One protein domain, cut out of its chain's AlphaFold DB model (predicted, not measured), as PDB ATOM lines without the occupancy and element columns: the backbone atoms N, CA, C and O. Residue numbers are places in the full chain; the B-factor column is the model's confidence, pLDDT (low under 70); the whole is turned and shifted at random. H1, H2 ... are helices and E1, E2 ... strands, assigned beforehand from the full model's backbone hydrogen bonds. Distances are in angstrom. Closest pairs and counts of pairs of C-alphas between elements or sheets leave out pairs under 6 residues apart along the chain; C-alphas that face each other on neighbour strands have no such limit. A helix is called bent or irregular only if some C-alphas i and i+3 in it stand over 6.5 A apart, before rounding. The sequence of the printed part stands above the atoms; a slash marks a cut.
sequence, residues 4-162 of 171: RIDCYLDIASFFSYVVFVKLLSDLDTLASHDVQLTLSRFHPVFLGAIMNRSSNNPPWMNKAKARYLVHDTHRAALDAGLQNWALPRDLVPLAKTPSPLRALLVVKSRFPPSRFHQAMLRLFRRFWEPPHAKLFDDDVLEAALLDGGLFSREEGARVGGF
ATOM      1  N   ARG A   4      21.069  17.735  25.687       85.62
ATOM      2  CA  ARG A   4      20.181  16.758  25.038       85.62
ATOM      3  C   ARG A   4      20.347  15.399  25.698       85.62
ATOM      4  O   ARG A   4      21.477  14.964  25.907       85.62
ATOM      5  N   ILE A   5      19.234  14.720  25.962       87.69
ATOM      6  CA  ILE A   5      19.229  13.357  26.495       87.69
ATOM      7  C   ILE A   5      18.404  12.479  25.551       87.69
ATOM      8  O   ILE A   5      17.225  12.742  25.333       87.69
ATOM      9  N   ASP A   6      19.029  11.439  25.000       90.69
ATOM     10  CA  ASP A   6      18.380  10.389  24.208       90.69
ATOM     11  C   ASP A   6      18.325   9.102  25.049       90.69
ATOM     12  O   ASP A   6      19.354   8.582  25.481       90.69
ATOM     13  N   CYS A   7      17.118   8.594  25.299       92.75
ATOM     14  CA  CYS A   7      16.873   7.444  26.170       92.75
ATOM     15  C   CYS A   7      16.490   6.219  25.347       92.75
ATOM     16  O   CYS A   7      15.408   6.174  24.768       92.75
ATOM     17  N   TYR A   8      17.344   5.199  25.345       95.38
ATOM     18  CA  TYR A   8      17.083   3.924  24.682       95.38
ATOM     19  C   TYR A   8      16.570   2.922  25.712       95.38
ATOM     20  O   TYR A   8      17.289   2.558  26.641       95.38
ATOM     21  N   LEU A   9      15.309   2.521  25.580       96.56
ATOM     22  CA  LEU A   9      14.585   1.794  26.618       96.56
ATOM     23  C   LEU A   9      13.919   0.538  26.052       96.56
ATOM     24  O   LEU A   9      13.305   0.580  24.987       96.56
ATOM     25  N   ASP A  10      13.988  -0.555  26.807       97.44
ATOM     26  CA  ASP A  10      13.202  -1.769  26.568       97.44
ATOM     27  C   ASP A  10      12.238  -1.969  27.742       97.44
ATOM     28  O   ASP A  10      12.632  -1.809  28.900       97.44
ATOM     29  N   ILE A  11      10.992  -2.353  27.466       97.12
ATOM     30  CA  ILE A  11      10.008  -2.650  28.513       97.12
ATOM     31  C   ILE A  11      10.423  -3.844  29.387       97.12
ATOM     32  O   ILE A  11      10.050  -3.894  30.556       97.12
ATOM     33  N   ALA A  12      11.252  -4.755  28.861       96.00
ATOM     34  CA  ALA A  12      11.809  -5.889  29.599       96.00
ATOM     35  C   ALA A  12      13.004  -5.533  30.500       96.00
ATOM     36  O   ALA A  12      13.568  -6.414  31.152       96.00
ATOM     37  N   SER A  13      13.404  -4.261  30.570       96.12
ATOM     38  CA  SER A  13      14.441  -3.779  31.485       96.12
ATOM     39  C   SER A  13      13.813  -3.033  32.661       96.12
ATOM     40  O   SER A  13      13.216  -1.969  32.494       96.12
ATOM     41  N   PHE A  14      13.994  -3.553  33.879       96.38
ATOM     42  CA  PHE A  14      13.482  -2.891  35.082       96.38
ATOM     43  C   PHE A  14      14.126  -1.515  35.287       96.38
ATOM     44  O   PHE A  14      13.457  -0.545  35.625       96.38
ATOM     45  N   PHE A  15      15.421  -1.387  35.002       96.75
ATOM     46  CA  PHE A  15      16.110  -0.100  35.100       96.75
ATOM     47  C   PHE A  15      15.650   0.893  34.026       96.75
ATOM     48  O   PHE A  15      15.667   2.098  34.268       96.75
ATOM     49  N   SER A  16      15.168   0.406  32.875       97.44
ATOM     50  CA  SER A  16      14.477   1.258  31.903       97.44
ATOM     51  C   SER A  16      13.142   1.767  32.450       97.44
ATOM     52  O   SER A  16      12.804   2.918  32.195       97.44
ATOM     53  N   TYR A  17      12.420   0.966  33.240       97.38
ATOM     54  CA  TYR A  17      11.200   1.414  33.916       97.38
ATOM     55  C   TYR A  17      11.500   2.491  34.972       97.38
ATOM     56  O   TYR A  17      10.903   3.568  34.949       97.38
ATOM     57  N   VAL A  18      12.480   2.232  35.843       97.12
ATOM     58  CA  VAL A  18      12.936   3.168  36.886       97.12
ATOM     59  C   VAL A  18      13.316   4.520  36.283       97.12
ATOM     60  O   VAL A  18      12.780   5.550  36.691       97.12
ATOM     61  N   VAL A  19      14.219   4.532  35.293       95.25
ATOM     62  CA  VAL A  19      14.688   5.793  34.700       95.25
ATOM     63  C   VAL A  19      13.562   6.513  33.969       95.25
ATOM     64  O   VAL A  19      13.479   7.732  34.043       95.25
ATOM     65  N   PHE A  20      12.658   5.781  33.315       95.25
ATOM     66  CA  PHE A  20      11.527   6.382  32.623       95.25
ATOM     67  C   PHE A  20      10.619   7.149  33.588       95.25
ATOM     68  O   PHE A  20      10.285   8.298  33.320       95.25
ATOM     69  N   VAL A  21      10.274   6.561  34.737       95.19
ATOM     70  CA  VAL A  21       9.422   7.222  35.739       95.19
ATOM     71  C   VAL A  21      10.092   8.455  36.337       95.19
ATOM     72  O   VAL A  21       9.447   9.497  36.427       95.19
ATOM     73  N   LYS A  22      11.385   8.376  36.667       93.25
ATOM     74  CA  LYS A  22      12.139   9.527  37.189       93.25
ATOM     75  C   LYS A  22      12.266  10.654  36.159       93.25
ATOM     76  O   LYS A  22      12.041  11.813  36.465       93.25
ATOM     77  N   LEU A  23      12.568  10.326  34.902       91.56
ATOM     78  CA  LEU A  23      12.650  11.344  33.855       91.56
ATOM     79  C   LEU A  23      11.294  11.998  33.583       91.56
ATOM     80  O   LEU A  23      11.261  13.185  33.278       91.56
ATOM     81  N   LEU A  24      10.190  11.252  33.706       90.69
ATOM     82  CA  LEU A  24       8.848  11.819  33.595       90.69
ATOM     83  C   LEU A  24       8.521  12.795  34.733       90.69
ATOM     84  O   LEU A  24       7.879  13.806  34.457       90.69
ATOM     85  N   SER A  25       8.943  12.523  35.975       90.94
ATOM     86  CA  SER A  25       8.733  13.459  37.093       90.94
ATOM     87  C   SER A  25       9.569  14.729  36.963       90.94
ATOM     88  O   SER A  25       9.167  15.776  37.461       90.94
ATOM     89  N   ASP A  26      10.699  14.643  36.264       90.06
ATOM     90  CA  ASP A  26      11.681  15.721  36.194       90.06
ATOM     91  C   ASP A  26      11.576  16.551  34.904       90.06
ATOM     92  O   ASP A  26      12.410  17.430  34.684       90.06
ATOM     93  N   LEU A  27      10.582  16.307  34.035       87.06
ATOM     94  CA  LEU A  27      10.470  16.979  32.729       87.06
ATOM     95  C   LEU A  27      10.484  18.509  32.840       87.06
ATOM     96  O   LEU A  27      11.200  19.162  32.082       87.06
ATOM     97  N   ASP A  28       9.744  19.070  33.797       88.25
ATOM     98  CA  ASP A  28       9.679  20.522  34.006       88.25
ATOM     99  C   ASP A  28      11.009  21.071  34.543       88.25
ATOM    100  O   ASP A  28      11.498  22.105  34.083       88.25
ATOM    101  N   THR A  29      11.650  20.336  35.456       90.19
ATOM    102  CA  THR A  29      12.980  20.673  35.983       90.19
ATOM    103  C   THR A  29      14.008  20.694  34.854       90.19
ATOM    104  O   THR A  29      14.745  21.665  34.695       90.19
ATOM    105  N   LEU A  30      14.025  19.659  34.015       88.12
ATOM    106  CA  LEU A  30      14.919  19.545  32.864       88.12
ATOM    107  C   LEU A  30      14.684  20.677  31.857       88.12
ATOM    108  O   LEU A  30      15.646  21.291  31.389       88.12
ATOM    109  N   ALA A  31      13.421  21.000  31.577       86.31
ATOM    110  CA  ALA A  31      13.061  22.112  30.707       86.31
ATOM    111  C   ALA A  31      13.556  23.461  31.257       86.31
ATOM    112  O   ALA A  31      14.058  24.274  30.484       86.31
ATOM    113  N   SER A  32      13.503  23.680  32.578       90.12
ATOM    114  CA  SER A  32      14.000  24.919  33.205       90.12
ATOM    115  C   SER A  32      15.522  25.109  33.101       90.12
ATOM    116  O   SER A  32      16.019  26.223  33.247       90.12
ATOM    117  N   HIS A  33      16.263  24.037  32.796       87.94
ATOM    118  CA  HIS A  33      17.706  24.051  32.545       87.94
ATOM    119  C   HIS A  33      18.073  24.001  31.049       87.94
ATOM    120  O   HIS A  33      19.215  23.678  30.712       87.94
ATOM    121  N   ASP A  34      17.132  24.289  30.143       84.81
ATOM    122  CA  ASP A  34      17.307  24.170  28.686       84.81
ATOM    123  C   ASP A  34      17.752  22.757  28.241       84.81
ATOM    124  O   ASP A  34      18.430  22.580  27.219       84.81
ATOM    125  N   VAL A  35      17.404  21.721  29.015       82.75
ATOM    126  CA  VAL A  35      17.674  20.326  28.656       82.75
ATOM    127  C   VAL A  35      16.514  19.794  27.828       82.75
ATOM    128  O   VAL A  35      15.389  19.633  28.293       82.75
ATOM    129  N   GLN A  36      16.802  19.472  26.572       70.75
ATOM    130  CA  GLN A  36      15.832  18.934  25.633       70.75
ATOM    131  C   GLN A  36      15.596  17.443  25.894       70.75
ATOM    132  O   GLN A  36      16.159  16.578  25.219       70.75
ATOM    133  N   LEU A  37      14.709  17.147  26.841       68.81
ATOM    134  CA  LEU A  37      14.030  15.855  26.966       68.81
ATOM    135  C   LEU A  37      12.664  15.932  26.279       68.81
ATOM    136  O   LEU A  37      11.602  15.860  26.886       68.81
ATOM    137  N   THR A  38      12.693  16.150  24.964       60.91
ATOM    138  CA  THR A  38      11.477  16.134  24.144       60.91
ATOM    139  C   THR A  38      11.084  14.700  23.804       60.91
ATOM    140  O   THR A  38      11.915  13.801  23.717       60.91
ATOM    141  N   LEU A  39       9.803  14.465  23.551       55.53
ATOM    142  CA  LEU A  39       9.257  13.129  23.294       55.53
ATOM    143  C   LEU A  39       9.811  12.368  22.101       55.53
ATOM    144  O   LEU A  39       9.701  11.144  22.037       55.53
ATOM    145  N   SER A  40      10.462  13.066  21.178       58.47
ATOM    146  CA  SER A  40      11.226  12.433  20.108       58.47
ATOM    147  C   SER A  40      12.409  11.604  20.635       58.47
ATOM    148  O   SER A  40      12.937  10.783  19.885       58.47
ATOM    149  N   ARG A  41      12.790  11.757  21.911       79.50
ATOM    150  CA  ARG A  41      14.034  11.242  22.497       79.50
ATOM    151  C   ARG A  41      13.899   9.975  23.337       79.50
ATOM    152  O   ARG A  41      14.916   9.410  23.721       79.50
ATOM    153  N   PHE A  42      12.683   9.489  23.577       90.62
ATOM    154  CA  PHE A  42      12.477   8.131  24.084       90.62
ATOM    155  C   PHE A  42      12.443   7.153  22.914       90.62
ATOM    156  O   PHE A  42      11.577   7.239  22.041       90.62
ATOM    157  N   HIS A  43      13.395   6.233  22.871       93.88
ATOM    158  CA  HIS A  43      13.605   5.291  21.778       93.88
ATOM    159  C   HIS A  43      13.335   3.870  22.280       93.88
ATOM    160  O   HIS A  43      14.180   3.308  22.979       93.88
ATOM    161  N   PRO A  44      12.172   3.276  21.946       95.81
ATOM    162  CA  PRO A  44      11.943   1.855  22.168       95.81
ATOM    163  C   PRO A  44      13.010   1.043  21.424       95.81
ATOM    164  O   PRO A  44      13.146   1.166  20.205       95.81
ATOM    165  N   VAL A  45      13.773   0.228  22.146       96.31
ATOM    166  CA  VAL A  45      14.807  -0.650  21.582       96.31
ATOM    167  C   VAL A  45      14.639  -2.066  22.090       96.31
ATOM    168  O   VAL A  45      14.173  -2.279  23.203       96.31
ATOM    169  N   PHE A  46      15.055  -3.036  21.277       96.12
ATOM    170  CA  PHE A  46      15.044  -4.437  21.671       96.12
ATOM    171  C   PHE A  46      16.380  -4.823  22.312       96.12
ATOM    172  O   PHE A  46      17.391  -5.012  21.628       96.12
ATOM    173  N   LEU A  47      16.378  -4.960  23.636       94.50
ATOM    174  CA  LEU A  47      17.545  -5.280  24.450       94.50
ATOM    175  C   LEU A  47      18.157  -6.626  24.056       94.50
ATOM    176  O   LEU A  47      19.379  -6.742  24.003       94.50
ATOM    177  N   GLY A  48      17.333  -7.615  23.696       91.81
ATOM    178  CA  GLY A  48      17.816  -8.920  23.236       91.81
ATOM    179  C   GLY A  48      18.736  -8.821  22.012       91.81
ATOM    180  O   GLY A  48      19.789  -9.459  21.973       91.81
ATOM    181  N   ALA A  49      18.401  -7.960  21.043       92.62
ATOM    182  CA  ALA A  49      19.260  -7.719  19.883       92.62
ATOM    183  C   ALA A  49      20.547  -6.972  20.255       92.62
ATOM    184  O   ALA A  49      21.612  -7.315  19.740       92.62
ATOM    185  N   ILE A  50      20.472  -5.994  21.166       94.44
ATOM    186  CA  ILE A  50      21.649  -5.260  21.655       94.44
ATOM    187  C   ILE A  50      22.623  -6.219  22.343       94.44
ATOM    188  O   ILE A  50      23.815  -6.210  22.037       94.44
ATOM    189  N   MET A  51      22.130  -7.082  23.233       92.56
ATOM    190  CA  MET A  51      22.954  -8.061  23.948       92.56
ATOM    191  C   MET A  51      23.626  -9.044  22.988       92.56
ATOM    192  O   MET A  51      24.838  -9.233  23.063       92.56
ATOM    193  N   ASN A  52      22.868  -9.580  22.025       92.75
ATOM    194  CA  ASN A  52      23.401 -10.486  21.008       92.75
ATOM    195  C   ASN A  52      24.493  -9.818  20.149       92.75
ATOM    196  O   ASN A  52      25.555 -10.391  19.929       92.75
ATOM    197  N   ARG A  53      24.263  -8.582  19.685       94.88
ATOM    198  CA  ARG A  53      25.212  -7.848  18.824       94.88
ATOM    199  C   ARG A  53      26.457  -7.352  19.554       94.88
ATOM    200  O   ARG A  53      27.487  -7.184  18.915       94.88
ATOM    201  N   SER A  54      26.367  -7.112  20.860       94.69
ATOM    202  CA  SER A  54      27.488  -6.643  21.690       94.69
ATOM    203  C   SER A  54      28.279  -7.771  22.355       94.69
ATOM    204  O   SER A  54      29.184  -7.489  23.136       94.69
ATOM    205  N   SER A  55      27.932  -9.036  22.086       92.81
ATOM    206  CA  SER A  55      28.497 -10.204  22.780       92.81
ATOM    207  C   SER A  55      28.378 -10.101  24.309       92.81
ATOM    208  O   SER A  55      29.220 -10.610  25.050       92.81
ATOM    209  N   ASN A  56      27.333  -9.420  24.789       91.94
ATOM    210  CA  ASN A  56      27.101  -9.199  26.207       91.94
ATOM    211  C   ASN A  56      26.189 -10.284  26.785       91.94
ATOM    212  O   ASN A  56      25.243 -10.739  26.141       91.94
ATOM    213  N   ASN A  57      26.433 -10.642  28.043       88.00
ATOM    214  CA  ASN A  57      25.606 -11.582  28.783       88.00
ATOM    215  C   ASN A  57      24.740 -10.850  29.811       88.00
ATOM    216  O   ASN A  57      25.162  -9.831  30.370       88.00
ATOM    217  N   PRO A  58      23.546 -11.378  30.121       87.94
ATOM    218  CA  PRO A  58      22.737 -10.815  31.177       87.94
ATOM    219  C   PRO A  58      23.477 -10.773  32.520       87.94
ATOM    220  O   PRO A  58      24.175 -11.729  32.877       87.94
ATOM    221  N   PRO A  59      23.301  -9.710  33.321       89.19
ATOM    222  CA  PRO A  59      24.072  -9.530  34.546       89.19
ATOM    223  C   PRO A  59      23.802 -10.628  35.586       89.19
ATOM    224  O   PRO A  59      24.703 -10.961  36.355       89.19
ATOM    225  N   TRP A  60      22.621 -11.253  35.572       87.56
ATOM    226  CA  TRP A  60      22.275 -12.358  36.474       87.56
ATOM    227  C   TRP A  60      23.026 -13.668  36.189       87.56
ATOM    228  O   TRP A  60      23.041 -14.549  37.045       87.56
ATOM    229  N   MET A  61      23.691 -13.813  35.034       91.69
ATOM    230  CA  MET A  61      24.550 -14.979  34.777       91.69
ATOM    231  C   MET A  61      25.797 -14.995  35.672       91.69
ATOM    232  O   MET A  61      26.364 -16.054  35.940       91.69
ATOM    233  N   ASN A  62      26.226 -13.835  36.174       95.25
ATOM    234  CA  ASN A  62      27.287 -13.751  37.168       95.25
ATOM    235  C   ASN A  62      26.683 -13.804  38.581       95.25
ATOM    236  O   ASN A  62      25.905 -12.934  38.960       95.25
ATOM    237  N   LYS A  63      27.100 -14.779  39.399       94.94
ATOM    238  CA  LYS A  63      26.547 -14.998  40.750       94.94
ATOM    239  C   LYS A  63      26.662 -13.782  41.678       94.94
ATOM    240  O   LYS A  63      25.764 -13.550  42.483       94.94
ATOM    241  N   ALA A  64      27.757 -13.023  41.605       96.38
ATOM    242  CA  ALA A  64      27.946 -11.842  42.449       96.38
ATOM    243  C   ALA A  64      27.012 -10.703  42.019       96.38
ATOM    244  O   ALA A  64      26.322 -10.129  42.860       96.38
ATOM    245  N   LYS A  65      26.918 -10.446  40.707       94.44
ATOM    246  CA  LYS A  65      25.975  -9.467  40.148       94.44
ATOM    247  C   LYS A  65      24.522  -9.866  40.405       94.44
ATOM    248  O   LYS A  65      23.730  -9.004  40.753       94.44
ATOM    249  N   ALA A  66      24.179 -11.151  40.316       93.00
ATOM    250  CA  ALA A  66      22.835 -11.650  40.612       93.00
ATOM    251  C   ALA A  66      22.403 -11.343  42.055       93.00
ATOM    252  O   ALA A  66      21.310 -10.826  42.265       93.00
ATOM    253  N   ARG A  67      23.277 -11.594  43.043       95.44
ATOM    254  CA  ARG A  67      23.001 -11.233  44.447       95.44
ATOM    255  C   ARG A  67      22.853  -9.727  44.625       95.44
ATOM    256  O   ARG A  67      21.930  -9.277  45.292       95.44
ATOM    257  N   TYR A  68      23.744  -8.954  44.007       96.25
ATOM    258  CA  TYR A  68      23.692  -7.497  44.080       96.25
ATOM    259  C   TYR A  68      22.403  -6.928  43.472       96.25
ATOM    260  O   TYR A  68      21.776  -6.060  44.075       96.25
ATOM    261  N   LEU A  69      21.974  -7.452  42.321       94.44
ATOM    262  CA  LEU A  69      20.794  -6.982  41.598       94.44
ATOM    263  C   LEU A  69      19.524  -7.029  42.437       94.44
ATOM    264  O   LEU A  69      18.695  -6.142  42.278       94.44
ATOM    265  N   VAL A  70      19.366  -8.002  43.337       92.69
ATOM    266  CA  VAL A  70      18.208  -8.044  44.243       92.69
ATOM    267  C   VAL A  70      18.148  -6.760  45.075       92.69
ATOM    268  O   VAL A  70      17.149  -6.045  45.051       92.69
ATOM    269  N   HIS A  71      19.246  -6.413  45.747       95.81
ATOM    270  CA  HIS A  71      19.325  -5.207  46.573       95.81
ATOM    271  C   HIS A  71      19.216  -3.926  45.743       95.81
ATOM    272  O   HIS A  71      18.579  -2.962  46.161       95.81
ATOM    273  N   ASP A  72      19.844  -3.906  44.572       96.25
ATOM    274  CA  ASP A  72      19.853  -2.734  43.706       96.25
ATOM    275  C   ASP A  72      18.475  -2.433  43.117       96.25
ATOM    276  O   ASP A  72      18.021  -1.295  43.172       96.25
ATOM    277  N   THR A  73      17.766  -3.468  42.664       95.56
ATOM    278  CA  THR A  73      16.399  -3.363  42.135       95.56
ATOM    279  C   THR A  73      15.456  -2.803  43.200       95.56
ATOM    280  O   THR A  73      14.722  -1.859  42.925       95.56
ATOM    281  N   HIS A  74      15.531  -3.302  44.442       95.69
ATOM    282  CA  HIS A  74      14.725  -2.779  45.551       95.69
ATOM    283  C   HIS A  74      15.018  -1.309  45.866       95.69
ATOM    284  O   HIS A  74      14.084  -0.527  46.038       95.69
ATOM    285  N   ARG A  75      16.296  -0.916  45.924       96.69
ATOM    286  CA  ARG A  75      16.678   0.481  46.187       96.69
ATOM    287  C   ARG A  75      16.241   1.410  45.059       96.69
ATOM    288  O   ARG A  75      15.664   2.455  45.334       96.69
ATOM    289  N   ALA A  76      16.470   1.010  43.811       97.06
ATOM    290  CA  ALA A  76      16.078   1.776  42.633       97.06
ATOM    291  C   ALA A  76      14.555   1.950  42.544       97.06
ATOM    292  O   ALA A  76      14.070   3.028  42.214       97.06
ATOM    293  N   ALA A  77      13.795   0.905  42.880       96.69
ATOM    294  CA  ALA A  77      12.343   0.977  42.936       96.69
ATOM    295  C   ALA A  77      11.855   1.957  44.006       96.69
ATOM    296  O   ALA A  77      11.007   2.797  43.717       96.69
ATOM    297  N   LEU A  78      12.414   1.870  45.219       96.06
ATOM    298  CA  LEU A  78      12.082   2.766  46.326       96.06
ATOM    299  C   LEU A  78      12.350   4.230  45.949       96.06
ATOM    300  O   LEU A  78      11.483   5.076  46.133       96.06
ATOM    301  N   ASP A  79      13.521   4.501  45.371       95.50
ATOM    302  CA  ASP A  79      13.943   5.836  44.934       95.50
ATOM    303  C   ASP A  79      13.077   6.407  43.793       95.50
ATOM    304  O   ASP A  79      12.887   7.617  43.691       95.50
ATOM    305  N   ALA A  80      12.512   5.546  42.942       95.44
ATOM    306  CA  ALA A  80      11.567   5.940  41.894       95.44
ATOM    307  C   ALA A  80      10.090   5.905  42.337       95.44
ATOM    308  O   ALA A  80       9.206   6.133  41.512       95.44
ATOM    309  N   GLY A  81       9.796   5.588  43.604       95.50
ATOM    310  CA  GLY A  81       8.424   5.479  44.114       95.50
ATOM    311  C   GLY A  81       7.630   4.287  43.559       95.50
ATOM    312  O   GLY A  81       6.401   4.283  43.601       95.50
ATOM    313  N   LEU A  82       8.305   3.263  43.032       96.00
ATOM    314  CA  LEU A  82       7.687   2.056  42.488       96.00
ATOM    315  C   LEU A  82       7.402   1.057  43.611       96.00
ATOM    316  O   LEU A  82       8.305   0.378  44.100       96.00
ATOM    317  N   GLN A  83       6.134   0.949  44.010       91.00
ATOM    318  CA  GLN A  83       5.716   0.094  45.131       91.00
ATOM    319  C   GLN A  83       5.114  -1.251  44.696       91.00
ATOM    320  O   GLN A  83       5.270  -2.240  45.402       91.00
ATOM    321  N   ASN A  84       4.485  -1.314  43.519       91.88
ATOM    322  CA  ASN A  84       3.681  -2.467  43.083       91.88
ATOM    323  C   ASN A  84       4.379  -3.360  42.045       91.88
ATOM    324  O   ASN A  84       3.718  -3.968  41.209       91.88
ATOM    325  N   TRP A  85       5.708  -3.454  42.073       95.31
ATOM    326  CA  TRP A  85       6.463  -4.271  41.119       95.31
ATOM    327  C   TRP A  85       6.827  -5.645  41.697       95.31
ATOM    328  O   TRP A  85       6.972  -5.821  42.906       95.31
ATOM    329  N   ALA A  86       7.031  -6.619  40.816       95.00
ATOM    330  CA  ALA A  86       7.628  -7.906  41.142       95.00
ATOM    331  C   ALA A  86       8.471  -8.421  39.971       95.00
ATOM    332  O   ALA A  86       8.266  -8.050  38.814       95.00
ATOM    333  N   LEU A  87       9.426  -9.304  40.261       91.25
ATOM    334  CA  LEU A  87      10.148 -10.029  39.219       91.25
ATOM    335  C   LEU A  87       9.223 -11.110  38.620       91.25
ATOM    336  O   LEU A  87       8.759 -11.972  39.375       91.25
ATOM    337  N   PRO A  88       8.985 -11.135  37.294       90.38
ATOM    338  CA  PRO A  88       8.225 -12.210  36.668       90.38
ATOM    339  C   PRO A  88       8.911 -13.565  36.871       90.38
ATOM    340  O   PRO A  88      10.123 -13.680  36.680       90.38
ATOM    341  N   ARG A  89       8.136 -14.612  37.194       87.06
ATOM    342  CA  ARG A  89       8.663 -15.988  37.310       87.06
ATOM    343  C   ARG A  89       9.309 -16.467  36.004       87.06
ATOM    344  O   ARG A  89      10.375 -17.070  36.042       87.06
ATOM    345  N   ASP A  90       8.707 -16.110  34.868       86.75
ATOM    346  CA  ASP A  90       9.139 -16.506  33.522       86.75
ATOM    347  C   ASP A  90       9.731 -15.324  32.734       86.75
ATOM    348  O   ASP A  90       9.309 -15.022  31.616       86.75
ATOM    349  N   LEU A  91      10.715 -14.620  33.307       87.56
ATOM    350  CA  LEU A  91      11.270 -13.398  32.704       87.56
ATOM    351  C   LEU A  91      11.754 -13.589  31.254       87.56
ATOM    352  O   LEU A  91      11.508 -12.727  30.418       87.56
ATOM    353  N   VAL A  92      12.425 -14.703  30.937       87.06
ATOM    354  CA  VAL A  92      13.004 -14.932  29.597       87.06
ATOM    355  C   VAL A  92      11.919 -15.040  28.513       87.06
ATOM    356  O   VAL A  92      12.019 -14.321  27.519       87.06
ATOM    357  N   PRO A  93      10.860 -15.863  28.673       87.12
ATOM    358  CA  PRO A  93       9.711 -15.830  27.771       87.12
ATOM    359  C   PRO A  93       9.026 -14.462  27.676       87.12
ATOM    360  O   PRO A  93       8.688 -14.047  26.568       87.12
ATOM    361  N   LEU A  94       8.840 -13.756  28.801       89.94
ATOM    362  CA  LEU A  94       8.202 -12.434  28.802       89.94
ATOM    363  C   LEU A  94       9.045 -11.373  28.079       89.94
ATOM    364  O   LEU A  94       8.483 -10.501  27.425       89.94
ATOM    365  N   ALA A  95      10.375 -11.471  28.123       89.88
ATOM    366  CA  ALA A  95      11.302 -10.521  27.507       89.88
ATOM    367  C   ALA A  95      11.319 -10.539  25.961       89.88
ATOM    368  O   ALA A  95      12.142  -9.868  25.335       89.88
ATOM    369  N   LYS A  96      10.399 -11.267  25.315       92.50
ATOM    370  CA  LYS A  96      10.136 -11.189  23.871       92.50
ATOM    371  C   LYS A  96       9.355  -9.915  23.539       92.50
ATOM    372  O   LYS A  96       8.168  -9.941  23.243       92.50
ATOM    373  N   THR A  97      10.035  -8.780  23.571       94.81
ATOM    374  CA  THR A  97       9.424  -7.458  23.411       94.81
ATOM    375  C   THR A  97       9.340  -6.865  21.986       94.81
ATOM    376  O   THR A  97       8.859  -5.736  21.888       94.81
ATOM    377  N   PRO A  98       9.703  -7.523  20.854       94.38
ATOM    378  CA  PRO A  98       9.595  -6.884  19.536       94.38
ATOM    379  C   PRO A  98       8.212  -6.313  19.189       94.38
ATOM    380  O   PRO A  98       8.145  -5.173  18.727       94.38
ATOM    381  N   SER A  99       7.126  -7.060  19.415       92.31
ATOM    382  CA  SER A  99       5.757  -6.588  19.143       92.31
ATOM    383  C   SER A  99       5.397  -5.346  19.973       92.31
ATOM    384  O   SER A  99       5.150  -4.292  19.384       92.31
ATOM    385  N   PRO A 100       5.472  -5.361  21.318       95.06
ATOM    386  CA  PRO A 100       5.113  -4.181  22.102       95.06
ATOM    387  C   PRO A 100       6.037  -2.978  21.845       95.06
ATOM    388  O   PRO A 100       5.573  -1.839  21.842       95.06
ATOM    389  N   LEU A 101       7.326  -3.189  21.553       96.12
ATOM    390  CA  LEU A 101       8.241  -2.094  21.202       96.12
ATOM    391  C   LEU A 101       7.887  -1.448  19.861       96.12
ATOM    392  O   LEU A 101       7.884  -0.224  19.739       96.12
ATOM    393  N   ARG A 102       7.551  -2.251  18.848       94.31
ATOM    394  CA  ARG A 102       7.073  -1.737  17.560       94.31
ATOM    395  C   ARG A 102       5.716  -1.028  17.723       94.31
ATOM    396  O   ARG A 102       5.495  -0.016  17.062       94.31
ATOM    397  N   ALA A 103       4.851  -1.480  18.640       93.56
ATOM    398  CA  ALA A 103       3.581  -0.818  18.948       93.56
ATOM    399  C   ALA A 103       3.844   0.598  19.464       93.56
ATOM    400  O   ALA A 103       3.265   1.568  18.980       93.56
ATOM    401  N   LEU A 104       4.804   0.731  20.386       94.56
ATOM    402  CA  LEU A 104       5.253   2.021  20.903       94.56
ATOM    403  C   LEU A 104       5.831   2.931  19.807       94.56
ATOM    404  O   LEU A 104       5.630   4.141  19.879       94.56
ATOM    405  N   LEU A 105       6.490   2.391  18.774       94.19
ATOM    406  CA  LEU A 105       6.935   3.185  17.617       94.19
ATOM    407  C   LEU A 105       5.752   3.719  16.792       94.19
ATOM    408  O   LEU A 105       5.755   4.889  16.395       94.19
ATOM    409  N   VAL A 106       4.713   2.907  16.574       93.06
ATOM    410  CA  VAL A 106       3.470   3.370  15.930       93.06
ATOM    411  C   VAL A 106       2.802   4.445  16.785       93.06
ATOM    412  O   VAL A 106       2.435   5.497  16.262       93.06
ATOM    413  N   VAL A 107       2.716   4.235  18.103       93.06
ATOM    414  CA  VAL A 107       2.155   5.231  19.022       93.06
ATOM    415  C   VAL A 107       2.940   6.548  18.943       93.06
ATOM    416  O   VAL A 107       2.353   7.610  18.750       93.06
ATOM    417  N   LYS A 108       4.275   6.477  19.012       92.12
ATOM    418  CA  LYS A 108       5.178   7.635  18.947       92.12
ATOM    419  C   LYS A 108       5.038   8.433  17.646       92.12
ATOM    420  O   LYS A 108       5.187   9.649  17.666       92.12
ATOM    421  N   SER A 109       4.791   7.762  16.520       91.69
ATOM    422  CA  SER A 109       4.708   8.405  15.196       91.69
ATOM    423  C   SER A 109       3.353   9.038  14.881       91.69
ATOM    424  O   SER A 109       3.284   9.894  14.003       91.69
ATOM    425  N   ARG A 110       2.277   8.624  15.563       90.81
ATOM    426  CA  ARG A 110       0.900   9.011  15.206       90.81
ATOM    427  C   ARG A 110       0.173   9.818  16.268       90.81
ATOM    428  O   ARG A 110      -0.799  10.493  15.941       90.81
ATOM    429  N   PHE A 111       0.598   9.730  17.523       90.62
ATOM    430  CA  PHE A 111      -0.131  10.320  18.637       90.62
ATOM    431  C   PHE A 111       0.674  11.402  19.343       90.62
ATOM    432  O   PHE A 111       1.906  11.410  19.275       90.62
ATOM    433  N   PRO A 112      -0.012  12.307  20.066       90.56
ATOM    434  CA  PRO A 112       0.666  13.291  20.872       90.56
ATOM    435  C   PRO A 112       1.585  12.627  21.888       90.56
ATOM    436  O   PRO A 112       1.273  11.557  22.427       90.56
ATOM    437  N   PRO A 113       2.659  13.326  22.240       89.38
ATOM    438  CA  PRO A 113       3.495  13.008  23.353       89.38
ATOM    439  C   PRO A 113       2.936  12.256  24.566       89.38
ATOM    440  O   PRO A 113       3.382  11.166  24.925       89.38
ATOM    441  N   SER A 114       1.946  12.861  25.211       90.12
ATOM    442  CA  SER A 114       1.352  12.352  26.439       90.12
ATOM    443  C   SER A 114       0.802  10.938  26.265       90.12
ATOM    444  O   SER A 114       0.939  10.128  27.178       90.12
ATOM    445  N   ARG A 115       0.266  10.597  25.082       92.00
ATOM    446  CA  ARG A 115      -0.212   9.239  24.786       92.00
ATOM    447  C   ARG A 115       0.928   8.239  24.670       92.00
ATOM    448  O   ARG A 115       0.791   7.129  25.168       92.00
ATOM    449  N   PHE A 116       2.059   8.621  24.074       93.38
ATOM    450  CA  PHE A 116       3.246   7.766  24.072       93.38
ATOM    451  C   PHE A 116       3.739   7.502  25.499       93.38
ATOM    452  O   PHE A 116       3.974   6.348  25.850       93.38
ATOM    453  N   HIS A 117       3.829   8.537  26.343       92.50
ATOM    454  CA  HIS A 117       4.254   8.363  27.733       92.50
ATOM    455  C   HIS A 117       3.320   7.443  28.516       92.50
ATOM    456  O   HIS A 117       3.782   6.534  29.203       92.50
ATOM    457  N   GLN A 118       2.011   7.652  28.385       94.56
ATOM    458  CA  GLN A 118       1.006   6.825  29.047       94.56
ATOM    459  C   GLN A 118       1.026   5.385  28.529       94.56
ATOM    460  O   GLN A 118       0.954   4.459  29.333       94.56
ATOM    461  N   ALA A 119       1.195   5.178  27.217       95.50
ATOM    462  CA  ALA A 119       1.318   3.847  26.632       95.50
ATOM    463  C   ALA A 119       2.572   3.134  27.146       95.50
ATOM    464  O   ALA A 119       2.485   2.006  27.621       95.50
ATOM    465  N   MET A 120       3.729   3.799  27.119       95.75
ATOM    466  CA  MET A 120       4.987   3.229  27.595       95.75
ATOM    467  C   MET A 120       4.943   2.919  29.094       95.75
ATOM    468  O   MET A 120       5.283   1.805  29.490       95.75
ATOM    469  N   LEU A 121       4.452   3.853  29.919       95.50
ATOM    470  CA  LEU A 121       4.244   3.634  31.352       95.50
ATOM    471  C   LEU A 121       3.309   2.450  31.597       95.50
ATOM    472  O   LEU A 121       3.576   1.617  32.459       95.50
ATOM    473  N   ARG A 122       2.222   2.349  30.827       95.94
ATOM    474  CA  ARG A 122       1.290   1.235  30.951       95.94
ATOM    475  C   ARG A 122       1.944  -0.088  30.589       95.94
ATOM    476  O   ARG A 122       1.796  -1.032  31.353       95.94
ATOM    477  N   LEU A 123       2.680  -0.175  29.484       96.88
ATOM    478  CA  LEU A 123       3.363  -1.416  29.116       96.88
ATOM    479  C   LEU A 123       4.423  -1.809  30.153       96.88
ATOM    480  O   LEU A 123       4.511  -2.986  30.489       96.88
ATOM    481  N   PHE A 124       5.150  -0.848  30.735       97.25
ATOM    482  CA  PHE A 124       6.023  -1.124  31.879       97.25
ATOM    483  C   PHE A 124       5.253  -1.708  33.062       97.25
ATOM    484  O   PHE A 124       5.650  -2.748  33.581       97.25
ATOM    485  N   ARG A 125       4.134  -1.091  33.462       96.19
ATOM    486  CA  ARG A 125       3.303  -1.600  34.562       96.19
ATOM    487  C   ARG A 125       2.769  -2.993  34.270       96.19
ATOM    488  O   ARG A 125       2.918  -3.890  35.080       96.19
ATOM    489  N   ARG A 126       2.218  -3.217  33.078       96.06
ATOM    490  CA  ARG A 126       1.714  -4.533  32.666       96.06
ATOM    491  C   ARG A 126       2.821  -5.588  32.618       96.06
ATOM    492  O   ARG A 126       2.529  -6.756  32.833       96.06
ATOM    493  N   PHE A 127       4.070  -5.205  32.364       97.00
ATOM    494  CA  PHE A 127       5.206  -6.122  32.411       97.00
ATOM    495  C   PHE A 127       5.670  -6.407  33.852       97.00
ATOM    496  O   PHE A 127       5.862  -7.566  34.218       97.00
ATOM    497  N   TRP A 128       5.848  -5.372  34.677       97.00
ATOM    498  CA  TRP A 128       6.534  -5.453  35.976       97.00
ATOM    499  C   TRP A 128       5.613  -5.543  37.194       97.00
ATOM    500  O   TRP A 128       6.069  -5.973  38.249       97.00
ATOM    501  N   GLU A 129       4.341  -5.175  37.082       95.81
ATOM    502  CA  GLU A 129       3.362  -5.263  38.169       95.81
ATOM    503  C   GLU A 129       2.532  -6.555  38.042       95.81
ATOM    504  O   GLU A 129       2.057  -6.881  36.948       95.81
ATOM    505  N   PRO A 130       2.336  -7.323  39.131       94.94
ATOM    506  CA  PRO A 130       1.433  -8.468  39.123       94.94
ATOM    507  C   PRO A 130      -0.041  -8.062  38.908       94.94
ATOM    508  O   PRO A 130      -0.503  -7.109  39.534       94.94
ATOM    509  N   PRO A 131      -0.825  -8.819  38.114       94.56
ATOM    510  CA  PRO A 131      -0.409  -9.969  37.313       94.56
ATOM    511  C   PRO A 131       0.350  -9.550  36.041       94.56
ATOM    512  O   PRO A 131      -0.154  -8.762  35.239       94.56
ATOM    513  N   HIS A 132       1.529 -10.147  35.828       95.56
ATOM    514  CA  HIS A 132       2.373  -9.866  34.665       95.56
ATOM    515  C   HIS A 132       1.682 -10.268  33.357       95.56
ATOM    516  O   HIS A 132       1.210 -11.398  33.203       95.56
ATOM    517  N   ALA A 133       1.666  -9.357  32.390       94.69
ATOM    518  CA  ALA A 133       1.085  -9.562  31.075       94.69
ATOM    519  C   ALA A 133       2.103 -10.158  30.094       94.69
ATOM    520  O   ALA A 133       3.251  -9.720  29.995       94.69
ATOM    521  N   LYS A 134       1.649 -11.126  29.298       94.69
ATOM    522  CA  LYS A 134       2.404 -11.706  28.183       94.69
ATOM    523  C   LYS A 134       2.310 -10.789  26.966       94.69
ATOM    524  O   LYS A 134       1.622 -11.099  26.011       94.69
ATOM    525  N   LEU A 135       2.987  -9.645  27.001       93.94
ATOM    526  CA  LEU A 135       2.864  -8.601  25.967       93.94
ATOM    527  C   LEU A 135       3.396  -8.997  24.574       93.94
ATOM    528  O   LEU A 135       3.313  -8.195  23.652       93.94
ATOM    529  N   PHE A 136       3.970 -10.194  24.423       90.44
ATOM    530  CA  PHE A 136       4.296 -10.785  23.120       90.44
ATOM    531  C   PHE A 136       3.080 -11.404  22.417       90.44
ATOM    532  O   PHE A 136       3.180 -11.752  21.246       90.44
ATOM    533  N   ASP A 137       1.989 -11.613  23.151       91.69
ATOM    534  CA  ASP A 137       0.699 -12.051  22.637       91.69
ATOM    535  C   ASP A 137      -0.085 -10.811  22.186       91.69
ATOM    536  O   ASP A 137      -0.234  -9.856  22.957       91.69
ATOM    537  N   ASP A 138      -0.525 -10.809  20.929       88.56
ATOM    538  CA  ASP A 138      -1.130  -9.635  20.297       88.56
ATOM    539  C   ASP A 138      -2.476  -9.265  20.939       88.56
ATOM    540  O   ASP A 138      -2.732  -8.077  21.143       88.56
ATOM    541  N   ASP A 139      -3.282 -10.247  21.358       90.62
ATOM    542  CA  ASP A 139      -4.566 -10.002  22.028       90.62
ATOM    543  C   ASP A 139      -4.335  -9.374  23.411       90.62
ATOM    544  O   ASP A 139      -5.020  -8.432  23.823       90.62
ATOM    545  N   VAL A 140      -3.320  -9.860  24.135       93.81
ATOM    546  CA  VAL A 140      -2.932  -9.308  25.443       93.81
ATOM    547  C   VAL A 140      -2.362  -7.896  25.300       93.81
ATOM    548  O   VAL A 140      -2.640  -7.033  26.139       93.81
ATOM    549  N   LEU A 141      -1.560  -7.648  24.263       93.12
ATOM    550  CA  LEU A 141      -0.998  -6.333  23.967       93.12
ATOM    551  C   LEU A 141      -2.089  -5.332  23.577       93.12
ATOM    552  O   LEU A 141      -2.101  -4.216  24.101       93.12
ATOM    553  N   GLU A 142      -3.016  -5.717  22.702       91.25
ATOM    554  CA  GLU A 142      -4.147  -4.874  22.318       91.25
ATOM    555  C   GLU A 142      -5.004  -4.533  23.539       91.25
ATOM    556  O   GLU A 142      -5.251  -3.354  23.805       91.25
ATOM    557  N   ALA A 143      -5.375  -5.534  24.343       92.00
ATOM    558  CA  ALA A 143      -6.129  -5.313  25.571       92.00
ATOM    559  C   ALA A 143      -5.391  -4.369  26.536       92.00
ATOM    560  O   ALA A 143      -6.001  -3.464  27.105       92.00
ATOM    561  N   ALA A 144      -4.071  -4.527  26.687       93.44
ATOM    562  CA  ALA A 144      -3.252  -3.645  27.515       93.44
ATOM    563  C   ALA A 144      -3.221  -2.198  26.998       93.44
ATOM    564  O   ALA A 144      -3.155  -1.268  27.800       93.44
ATOM    565  N   LEU A 145      -3.261  -1.977  25.684       91.19
ATOM    566  CA  LEU A 145      -3.292  -0.632  25.107       91.19
ATOM    567  C   LEU A 145      -4.681   0.010  25.240       91.19
ATOM    568  O   LEU A 145      -4.768   1.182  25.604       91.19
ATOM    569  N   LEU A 146      -5.748  -0.755  25.002       90.06
ATOM    570  CA  LEU A 146      -7.139  -0.291  25.085       90.06
ATOM    571  C   LEU A 146      -7.620  -0.019  26.516       90.06
ATOM    572  O   LEU A 146      -8.554   0.764  26.712       90.06
ATOM    573  N   ASP A 147      -7.001  -0.660  27.508       87.50
ATOM    574  CA  ASP A 147      -7.364  -0.520  28.916       87.50
ATOM    575  C   ASP A 147      -7.464   0.957  29.351       87.50
ATOM    576  O   ASP A 147      -6.762   1.834  28.848       87.50
ATOM    577  N   GLY A 148      -8.373   1.280  30.266       82.12
ATOM    578  CA  GLY A 148      -8.557   2.649  30.770       82.12
ATOM    579  C   GLY A 148      -8.785   3.743  29.708       82.12
ATOM    580  O   GLY A 148      -8.529   4.907  30.001       82.12
ATOM    581  N   GLY A 149      -9.204   3.392  28.483       87.25
ATOM    582  CA  GLY A 149      -9.605   4.345  27.441       87.25
ATOM    583  C   GLY A 149      -8.468   5.156  26.809       87.25
ATOM    584  O   GLY A 149      -8.729   6.211  26.236       87.25
ATOM    585  N   LEU A 150      -7.215   4.693  26.905       88.94
ATOM    586  CA  LEU A 150      -6.065   5.404  26.320       88.94
ATOM    587  C   LEU A 150      -6.131   5.468  24.785       88.94
ATOM    588  O   LEU A 150      -5.694   6.451  24.183       88.94
ATOM    589  N   PHE A 151      -6.687   4.424  24.173       90.69
ATOM    590  CA  PHE A 151      -6.965   4.340  22.746       90.69
ATOM    591  C   PHE A 151      -8.406   3.873  22.537       90.69
ATOM    592  O   PHE A 151      -8.906   3.025  23.279       90.69
ATOM    593  N   SER A 152      -9.071   4.398  21.508       87.56
ATOM    594  CA  SER A 152     -10.319   3.806  21.020       87.56
ATOM    595  C   SER A 152     -10.053   2.422  20.417       87.56
ATOM    596  O   SER A 152      -8.922   2.115  20.044       87.56
ATOM    597  N   ARG A 153     -11.087   1.586  20.250       83.00
ATOM    598  CA  ARG A 153     -10.937   0.290  19.553       83.00
ATOM    599  C   ARG A 153     -10.357   0.447  18.147       83.00
ATOM    600  O   ARG A 153      -9.528  -0.352  17.741       83.00
ATOM    601  N   GLU A 154     -10.745   1.495  17.425       83.44
ATOM    602  CA  GLU A 154     -10.218   1.774  16.085       83.44
ATOM    603  C   GLU A 154      -8.742   2.184  16.114       83.44
ATOM    604  O   GLU A 154      -7.957   1.770  15.264       83.44
ATOM    605  N   GLU A 155      -8.347   3.003  17.090       84.94
ATOM    606  CA  GLU A 155      -6.949   3.386  17.293       84.94
ATOM    607  C   GLU A 155      -6.112   2.176  17.726       84.94
ATOM    608  O   GLU A 155      -5.036   1.955  17.170       84.94
ATOM    609  N   GLY A 156      -6.633   1.357  18.644       77.94
ATOM    610  CA  GLY A 156      -6.028   0.105  19.091       77.94
ATOM    611  C   GLY A 156      -5.831  -0.871  17.941       77.94
ATOM    612  O   GLY A 156      -4.709  -1.311  17.728       77.94
ATOM    613  N   ALA A 157      -6.845  -1.082  17.100       73.81
ATOM    614  CA  ALA A 157      -6.741  -1.903  15.896       73.81
ATOM    615  C   ALA A 157      -5.754  -1.339  14.858       73.81
ATOM    616  O   ALA A 157      -5.241  -2.082  14.033       73.81
ATOM    617  N   ARG A 158      -5.429  -0.041  14.872       73.06
ATOM    618  CA  ARG A 158      -4.387   0.538  13.996       73.06
ATOM    619  C   ARG A 158      -2.979   0.430  14.581       73.06
ATOM    620  O   ARG A 158      -2.014   0.493  13.817       73.06
ATOM    621  N   VAL A 159      -2.861   0.312  15.902       75.00
ATOM    622  CA  VAL A 159      -1.603   0.020  16.609       75.00
ATOM    623  C   VAL A 159      -1.325  -1.492  16.605       75.00
ATOM    624  O   VAL A 159      -0.181  -1.892  16.415       75.00
ATOM    625  N   GLY A 160      -2.375  -2.311  16.740       60.91
ATOM    626  CA  GLY A 160      -2.384  -3.775  16.702       60.91
ATOM    627  C   GLY A 160      -2.449  -4.375  15.289       60.91
ATOM    628  O   GLY A 160      -1.791  -5.348  14.964       60.91
ATOM    629  N   GLY A 161      -3.173  -3.771  14.357       52.91
ATOM    630  CA  GLY A 161      -3.382  -4.332  13.012       52.91
ATOM    631  C   GLY A 161      -2.155  -4.304  12.096       52.91
ATOM    632  O   GLY A 161      -2.197  -4.858  11.001       52.91
ATOM    633  N   PHE A 162      -1.044  -3.687  12.514       49.84
ATOM    634  CA  PHE A 162       0.205  -3.701  11.744       49.84
ATOM    635  C   PHE A 162       0.936  -5.059  11.827       49.84
ATOM    636  O   PHE A 162       1.820  -5.326  11.011       49.84
TER     637      PHE A 162
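This is residues 4 to 162 of the 171 residues of the protein "DSBA domain-containing protein" of Ophiocordyceps camponoti-rufipedis (UniProt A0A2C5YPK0). Helices H1, H7 and H6 make the core, H7 packing between H1 and H6, and the small two-stranded sheet of E1 and E2 fills the gap on the other side, E1 beside H1 and E2 beside H6. H4 packs by its last part on the first part of H1, the H8 and H9 hairpin covers H7 and H6 on the side away from the sheet, H2 lies beyond the end of H1, and residues 50 to 55 stick out. The printed part has 159 residues, with nine named helices and two named strands in the order E1 H1 H2 E2 H3 H4 H5 H6 H7 H8 H9. The sheet, order E1 E2, is parallel, and the class is mostly helix. The whole is compact, with a radius of gyration of the C-alphas of 15.9 A and spans of 48 by 41 by 33 A.

Find C-alpha 7 at (16.873, 7.444, 26.170), where strand E1, residues 7 to 9, begins. Helix H1, residues 14 to 25, then runs 17.1 A from C-alpha 14 at (13.482, -2.891, 35.082), and H2 covers residues 27 to 32. Strand E2 is residues 42 to 44, and H3 is residues 47 to 53. H4, residues 63 to 79, is the longest helix by residues, 24.7 A from first to last C-alpha, with a kink of 30 degrees near residue 71. H5 is residues 91 to 94. H6, residues 98 to 110, measures 18.6 A, and H7, residues 113 to 128, measures 22.6 A. H8, residues 138 to 149, measures 17.8 A and is irregular: C-alphas 145 and 148 are 8.4 A apart. H9, residues 153 to 160, ends at C-alpha 160, at (-2.384, -3.775, 16.702).

Look first at H7, the hub, which touches H1, H6 and H8. It forms a helical hairpin with H6, at a shallow tilt of 16 degrees, their closest C-alphas being those of Lys 108 and Phe 116, 5.5 A apart. With residues 121 to 128 alone H7 touches H1, closest at the C-alphas of Tyr 17 and Phe 124, 6.1 A; they run opposite ways at a shallow tilt of 34.9 degrees, only just short of steep. H7 touches H8 at a steep tilt of 58 degrees, closest at the C-alphas of Ala 119 and Leu 145, 6.6 A. H8 and H9 form a second helical hairpin, closest at the C-alphas of Glu 142 and Gly 160, 6.0 A. H9 touches H6 too, closest at the C-alphas of Ala 103 and Val 159, 5.7 A. Between the parallel strands E1 and E2, find N 9 and O 43 at 2.9 A and N 43 and O 7 at 2.8 A, within hydrogen-bond range. E1, H1, H2 and E2 make a strand-helix-strand unit, two parallel neighbour strands with helices between, and its crossover is right-handed. The closest C-alphas of E2 and H6 are those of Pro 44 and Leu 101, 5.5 A apart. H4 touches H1 with residues 73 to 77 alone, the same way at a shallow tilt of 21 degrees, closest at the C-alphas of Val 18 and Ala 77, 6.5 A. H1 and H2 meet only through their link; H3 touches no helix, and H5 is close to H7 but not clearly touching, closest at the C-alphas of Leu 94 and Phe 127, 7.9 A. Every O i to N i+4 pair is within hydrogen-bond range in H1, H2, H3, H6, H7 and H9, against 11 of 13 in H4 and 6 of 8 in H8, while H5 is too short for such a pair.

The two C-alphas farthest apart are those of Ala 64 and Glu 154, 48.3 A. The printed part has no cut, and the one long link joins H4 to H5, with 11 residues between them. Residues 50 to 55, of which 50 to 53 belong to H3, stand free. The mean pLDDT of the printed part is 90.4; look for values under 70 at residues 37 to 40 and 160 to 162.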